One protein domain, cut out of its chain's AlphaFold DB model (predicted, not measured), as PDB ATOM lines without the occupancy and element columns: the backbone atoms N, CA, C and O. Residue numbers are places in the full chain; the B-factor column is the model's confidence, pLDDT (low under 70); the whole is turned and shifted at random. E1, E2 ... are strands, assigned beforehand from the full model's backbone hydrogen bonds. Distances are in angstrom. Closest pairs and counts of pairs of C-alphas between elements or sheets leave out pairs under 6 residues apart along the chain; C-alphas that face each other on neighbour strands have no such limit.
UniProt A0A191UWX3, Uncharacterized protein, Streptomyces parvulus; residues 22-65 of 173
ATOM      1  N   LYS A  22     -23.880   7.736 -48.818       93.00
ATOM      2  CA  LYS A  22     -23.726   8.561 -50.023       93.00
ATOM      3  C   LYS A  22     -22.326   9.203 -50.092       93.00
ATOM      4  O   LYS A  22     -21.784   9.607 -49.062       93.00
ATOM      5  N   PRO A  23     -21.730   9.369 -51.289       96.06
ATOM      6  CA  PRO A  23     -20.494  10.136 -51.437       96.06
ATOM      7  C   PRO A  23     -20.634  11.548 -50.855       96.06
ATOM      8  O   PRO A  23     -21.627  12.225 -51.104       96.06
ATOM      9  N   GLY A  24     -19.635  11.994 -50.088       96.56
ATOM     10  CA  GLY A  24     -19.672  13.293 -49.407       96.56
ATOM     11  C   GLY A  24     -20.441  13.302 -48.081       96.56
ATOM     12  O   GLY A  24     -20.593  14.373 -47.502       96.56
ATOM     13  N   TYR A  25     -20.887  12.142 -47.592       97.69
ATOM     14  CA  TYR A  25     -21.529  11.974 -46.287       97.69
ATOM     15  C   TYR A  25     -20.698  11.070 -45.365       97.69
ATOM     16  O   TYR A  25     -19.877  10.265 -45.814       97.69
ATOM     17  N   ARG A  26     -20.956  11.190 -44.063       96.81
ATOM     18  CA  ARG A  26     -20.463  10.335 -42.978       96.81
ATOM     19  C   ARG A  26     -21.631   9.887 -42.101       96.81
ATOM     20  O   ARG A  26     -22.685  10.513 -42.115       96.81
ATOM     21  N   LEU A  27     -21.440   8.839 -41.304       96.88
ATOM     22  CA  LEU A  27     -22.355   8.561 -40.196       96.88
ATOM     23  C   LEU A  27     -21.955   9.419 -38.997       96.88
ATOM     24  O   LEU A  27     -20.806   9.357 -38.558       96.88
ATOM     25  N   ALA A  28     -22.897  10.200 -38.476       96.31
ATOM     26  CA  ALA A  28     -22.724  10.977 -37.252       96.31
ATOM     27  C   ALA A  28     -23.736  10.513 -36.191       96.31
ATOM     28  O   ALA A  28     -24.859  10.152 -36.555       96.31
ATOM     29  N   PRO A  29     -23.364  10.479 -34.900       97.44
ATOM     30  CA  PRO A  29     -24.329  10.260 -33.833       97.44
ATOM     31  C   PRO A  29     -25.232  11.491 -33.681       97.44
ATOM     32  O   PRO A  29     -24.756  12.618 -33.771       97.44
ATOM     33  N   ALA A  30     -26.513  11.268 -33.412       97.31
ATOM     34  CA  ALA A  30     -27.495  12.298 -33.101       97.31
ATOM     35  C   ALA A  30     -28.327  11.878 -31.888       97.31
ATOM     36  O   ALA A  30     -28.711  10.708 -31.770       97.31
ATOM     37  N   LYS A  31     -28.596  12.818 -30.981       97.62
ATOM     38  CA  LYS A  31     -29.434  12.607 -29.799       97.62
ATOM     39  C   LYS A  31     -30.872  13.010 -30.125       97.62
ATOM     40  O   LYS A  31     -31.149  14.185 -30.337       97.62
ATOM     41  N   ILE A  32     -31.769  12.025 -30.138       97.62
ATOM     42  CA  ILE A  32     -33.169  12.182 -30.556       97.62
ATOM     43  C   ILE A  32     -34.114  11.802 -29.419       97.62
ATOM     44  O   ILE A  32     -33.914  10.765 -28.781       97.62
ATOM     45  N   GLY A  33     -35.165  12.591 -29.207       95.31
ATOM     46  CA  GLY A  33     -36.242  12.321 -28.253       95.31
ATOM     47  C   GLY A  33     -36.454  13.466 -27.265       95.31
ATOM     48  O   GLY A  33     -36.080  14.607 -27.516       95.31
ATOM     49  N   THR A  34     -37.066  13.162 -26.122       93.81
ATOM     50  CA  THR A  34     -37.206  14.107 -25.003       93.81
ATOM     51  C   THR A  34     -36.072  13.927 -23.995       93.81
ATOM     52  O   THR A  34     -35.364  12.920 -24.031       93.81
ATOM     53  N   ASP A  35     -35.929  14.856 -23.047       89.94
ATOM     54  CA  ASP A  35     -34.911  14.762 -21.989       89.94
ATOM     55  C   ASP A  35     -34.972  13.438 -21.202       89.94
ATOM     56  O   ASP A  35     -33.930  12.869 -20.875       89.94
ATOM     57  N   ASP A  36     -36.176  12.906 -20.970       94.69
ATOM     58  CA  ASP A  36     -36.398  11.669 -20.209       94.69
ATOM     59  C   ASP A  36     -36.267  10.387 -21.052       94.69
ATOM     60  O   ASP A  36     -36.164   9.289 -20.500       94.69
ATOM     61  N   SER A  37     -36.304  10.489 -22.386       94.25
ATOM     62  CA  SER A  37     -36.350   9.326 -23.284       94.25
ATOM     63  C   SER A  37     -35.470   9.466 -24.528       94.25
ATOM     64  O   SER A  37     -35.793   8.909 -25.581       94.25
ATOM     65  N   ALA A  38     -34.379  10.222 -24.427       96.12
ATOM     66  CA  ALA A  38     -33.455  10.419 -25.533       96.12
ATOM     67  C   ALA A  38     -32.667   9.142 -25.857       96.12
ATOM     68  O   ALA A  38     -32.233   8.404 -24.969       96.12
ATOM     69  N   GLN A  39     -32.413   8.921 -27.142       96.94
ATOM     70  CA  GLN A  39     -31.554   7.854 -27.646       96.94
ATOM     71  C   GLN A  39     -30.533   8.409 -28.637       96.94
ATOM     72  O   GLN A  39     -30.780   9.410 -29.306       96.94
ATOM     73  N   ILE A  40     -29.386   7.735 -28.741       97.31
ATOM     74  CA  ILE A  40     -28.400   8.027 -29.780       97.31
ATOM     75  C   ILE A  40     -28.712   7.170 -31.002       97.31
ATOM     76  O   ILE A  40     -28.700   5.940 -30.922       97.31
ATOM     77  N   VAL A  41     -28.951   7.821 -32.135       95.69
ATOM     78  CA  VAL A  41     -29.080   7.180 -33.448       95.69
ATOM     79  C   VAL A  41     -27.940   7.641 -34.350       95.69
ATOM     80  O   VAL A  41     -27.347   8.688 -34.117       95.69
ATOM     81  N   TYR A  42     -27.614   6.860 -35.378       95.50
ATOM     82  CA  TYR A  42     -26.653   7.276 -36.398       95.50
ATOM     83  C   TYR A  42     -27.402   7.765 -37.633       95.50
ATOM     84  O   TYR A  42     -28.244   7.045 -38.167       95.50
ATOM     85  N   ILE A  43     -27.064   8.970 -38.083       95.56
ATOM     86  CA  ILE A  43     -27.667   9.634 -39.242       95.56
ATOM     87  C   ILE A  43     -26.638   9.829 -40.357       95.56
ATOM     88  O   ILE A  43     -25.433   9.900 -40.098       95.56
ATOM     89  N   GLU A  44     -27.105   9.937 -41.603       96.00
ATOM     90  CA  GLU A  44     -26.269  10.400 -42.713       96.00
ATOM     91  C   GLU A  44     -26.051  11.910 -42.582       96.00
ATOM     92  O   GLU A  44     -26.985  12.684 -42.729       96.00
ATOM     93  N   CYS A  45     -24.814  12.329 -42.335       97.38
ATOM     94  CA  CYS A  45     -24.438  13.722 -42.132       97.38
ATOM     95  C   CYS A  45     -23.474  14.163 -43.248       97.38
ATOM     96  O   CYS A  45     -22.460  13.489 -43.468       97.38
ATOM     97  N   PRO A  46     -23.745  15.254 -43.982       98.06
ATOM     98  CA  PRO A  46     -22.826  15.763 -44.994       98.06
ATOM     99  C   PRO A  46     -21.457  16.111 -44.399       98.06
ATOM    100  O   PRO A  46     -21.366  16.629 -43.291       98.06
ATOM    101  N   ASN A  47     -20.371  15.895 -45.142       98.06
ATOM    102  CA  ASN A  47     -19.005  16.171 -44.674       98.06
ATOM    103  C   ASN A  47     -18.735  17.651 -44.364       98.06
ATOM    104  O   ASN A  47     -17.777  17.944 -43.657       98.06
ATOM    105  N   TRP A  48     -19.556  18.561 -44.890       97.56
ATOM    106  CA  TRP A  48     -19.489  19.989 -44.587       97.56
ATOM    107  C   TRP A  48     -20.254  20.378 -43.315       97.56
ATOM    108  O   TRP A  48     -19.998  21.448 -42.790       97.56
ATOM    109  N   CYS A  49     -21.174  19.542 -42.822       98.12
ATOM    110  CA  CYS A  49     -21.909  19.825 -41.592       98.12
ATOM    111  C   CYS A  49     -20.963  19.688 -40.396       98.12
ATOM    112  O   CYS A  49     -20.311  18.644 -40.247       98.12
ATOM    113  N   ASP A  50     -20.900  20.719 -39.559       97.06
ATOM    114  CA  ASP A  50     -20.062  20.788 -38.358       97.06
ATOM    115  C   ASP A  50     -20.882  20.901 -37.059       97.06
ATOM    116  O   ASP A  50     -20.305  21.003 -35.978       97.06
ATOM    117  N   GLU A  51     -22.209  20.801 -37.155       96.00
ATOM    118  CA  GLU A  51     -23.109  20.766 -36.008       96.00
ATOM    119  C   GLU A  51     -22.906  19.512 -35.141       96.00
ATOM    120  O   GLU A  51     -22.736  18.388 -35.634       96.00
ATOM    121  N   ASP A  52     -22.957  19.703 -33.822       96.69
ATOM    122  CA  ASP A  52     -22.924  18.616 -32.850       96.69
ATOM    123  C   ASP A  52     -24.351  18.141 -32.564       96.69
ATOM    124  O   ASP A  52     -24.989  18.560 -31.602       96.69
ATOM    125  N   HIS A  53     -24.839  17.207 -33.381       97.00
ATOM    126  CA  HIS A  53     -26.182  16.631 -33.242       97.00
ATOM    127  C   HIS A  53     -26.408  15.845 -31.931       97.00
ATOM    128  O   HIS A  53     -27.505  15.332 -31.700       97.00
ATOM    129  N   VAL A  54     -25.392  15.679 -31.072       97.00
ATOM    130  CA  VAL A  54     -25.551  15.104 -29.726       97.00
ATOM    131  C   VAL A  54     -25.747  16.201 -28.683       97.00
ATOM    132  O   VAL A  54     -26.567  16.027 -27.776       97.00
ATOM    133  N   ALA A  55     -24.998  17.301 -28.795       95.75
ATOM    134  CA  ALA A  55     -25.144  18.470 -27.932       95.75
ATOM    135  C   ALA A  55     -26.430  19.253 -28.250       95.75
ATOM    136  O   ALA A  55     -27.184  19.583 -27.332       95.75
ATOM    137  N   ASP A  56     -26.707  19.460 -29.537       91.44
ATOM    138  CA  ASP A  56     -27.898  20.119 -30.069       91.44
ATOM    139  C   ASP A  56     -28.986  19.068 -30.330       91.44
ATOM    140  O   ASP A  56     -29.238  18.643 -31.459       91.44
ATOM    141  N   PHE A  57     -29.582  18.563 -29.245       89.38
ATOM    142  CA  PHE A  57     -30.588  17.507 -29.330       89.38
ATOM    143  C   PHE A  57     -31.861  17.994 -30.038       89.38
ATOM    144  O   PHE A  57     -32.299  19.130 -29.841       89.38
ATOM    145  N   VAL A  58     -32.501  17.101 -30.791       94.06
ATOM    146  CA  VAL A  58     -33.787  17.373 -31.452       94.06
ATOM    147  C   VAL A  58     -34.844  16.340 -31.060       94.06
ATOM    148  O   VAL A  58     -34.532  15.242 -30.589       94.06
ATOM    149  N   GLY A  59     -36.119  16.700 -31.213       94.94
ATOM    150  CA  GLY A  59     -37.242  15.864 -30.785       94.94
ATOM    151  C   GLY A  59     -37.396  14.598 -31.625       94.94
ATOM    152  O   GLY A  59     -37.568  13.507 -31.073       94.94
ATOM    153  N   ALA A  60     -37.299  14.734 -32.947       95.94
ATOM    154  CA  ALA A  60     -37.460  13.639 -33.891       95.94
ATOM    155  C   ALA A  60     -36.337  13.616 -34.946       95.94
ATOM    156  O   ALA A  60     -35.603  14.586 -35.115       95.94
ATOM    157  N   VAL A  61     -36.163  12.482 -35.638       94.88
ATOM    158  CA  VAL A  61     -35.097  12.327 -36.654       94.88
ATOM    159  C   VAL A  61     -35.348  13.256 -37.837       94.88
ATOM    160  O   VAL A  61     -34.406  13.764 -38.435       94.88
ATOM    161  N   GLU A  62     -36.616  13.474 -38.167       95.06
ATOM    162  CA  GLU A  62     -37.035  14.388 -39.217       95.06
ATOM    163  C   GLU A  62     -36.690  15.852 -38.922       95.06
ATOM    164  O   GLU A  62     -36.515  16.607 -39.867       95.06
ATOM    165  N   ASP A  63     -36.513  16.227 -37.653       95.81
ATOM    166  CA  ASP A  63     -36.155  17.591 -37.244       95.81
ATOM    167  C   ASP A  63     -34.638  17.849 -37.312       95.81
ATOM    168  O   ASP A  63     -34.162  18.911 -36.908       95.81
ATOM    169  N   VAL A  64     -33.845  16.868 -37.759       97.06
ATOM    170  CA  VAL A  64     -32.403  17.055 -37.919       97.06
ATOM    171  C   VAL A  64     -32.120  17.918 -39.143       97.06
ATOM    172  O   VAL A  64     -32.285  17.486 -40.285       97.06
ATOM    173  N   ILE A  65     -31.585  19.104 -38.882       97.56
ATOM    174  CA  ILE A  65     -31.040  20.021 -39.881       97.56
ATOM    175  C   ILE A  65     -29.522  19.823 -39.936       97.56
ATOM    176  O   ILE A  65     -28.906  19.391 -38.966       97.56
TER     177      ILE A  65
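What this domain is: This is residues 22 to 65 of the 173 residues of an uncharacterized protein of Streptomyces parvulus (UniProt A0A191UWX3). The domain has little regular structure: one long hairpin of two strands, E1 and E2, makes the longest axis, and a stretch with no named element, residues 47 to 65, folds back along it. The printed part has 44 residues, with no named helix and two antiparallel strands, E1 then E2, holding 16 residues; the class is all strand. It is compact, with a radius of gyration of the C-alphas of 10.4 A, and rod-shaped, spanning 35 by 16 by 14 A.

Where its parts are: E1, residues 25 to 32, begins at C-alpha 25 (-21.529, 11.974, -46.287), bends by 53 degrees at residue 29 and is 19.6 A long. E2, residues 39 to 46, is 21.0 A long and ends at C-alpha 46 (-22.826, 15.763, -44.994).

How they stand to each other: E1 and E2 form a hairpin over a short link of six residues. Their directions stand at 149 degrees. C-alphas 25 and 46 face each other at 4.2 A. N 30 and O 41, 2.8 A apart, and N 43 and O 28, 2.9 A apart, are within hydrogen-bond range.

The domain as a whole: The two C-alphas farthest apart, those of Pro 23 and Asp 36, are 35.1 A apart. The printed part has no cut, and no printed residue is under 70 in pLDDT.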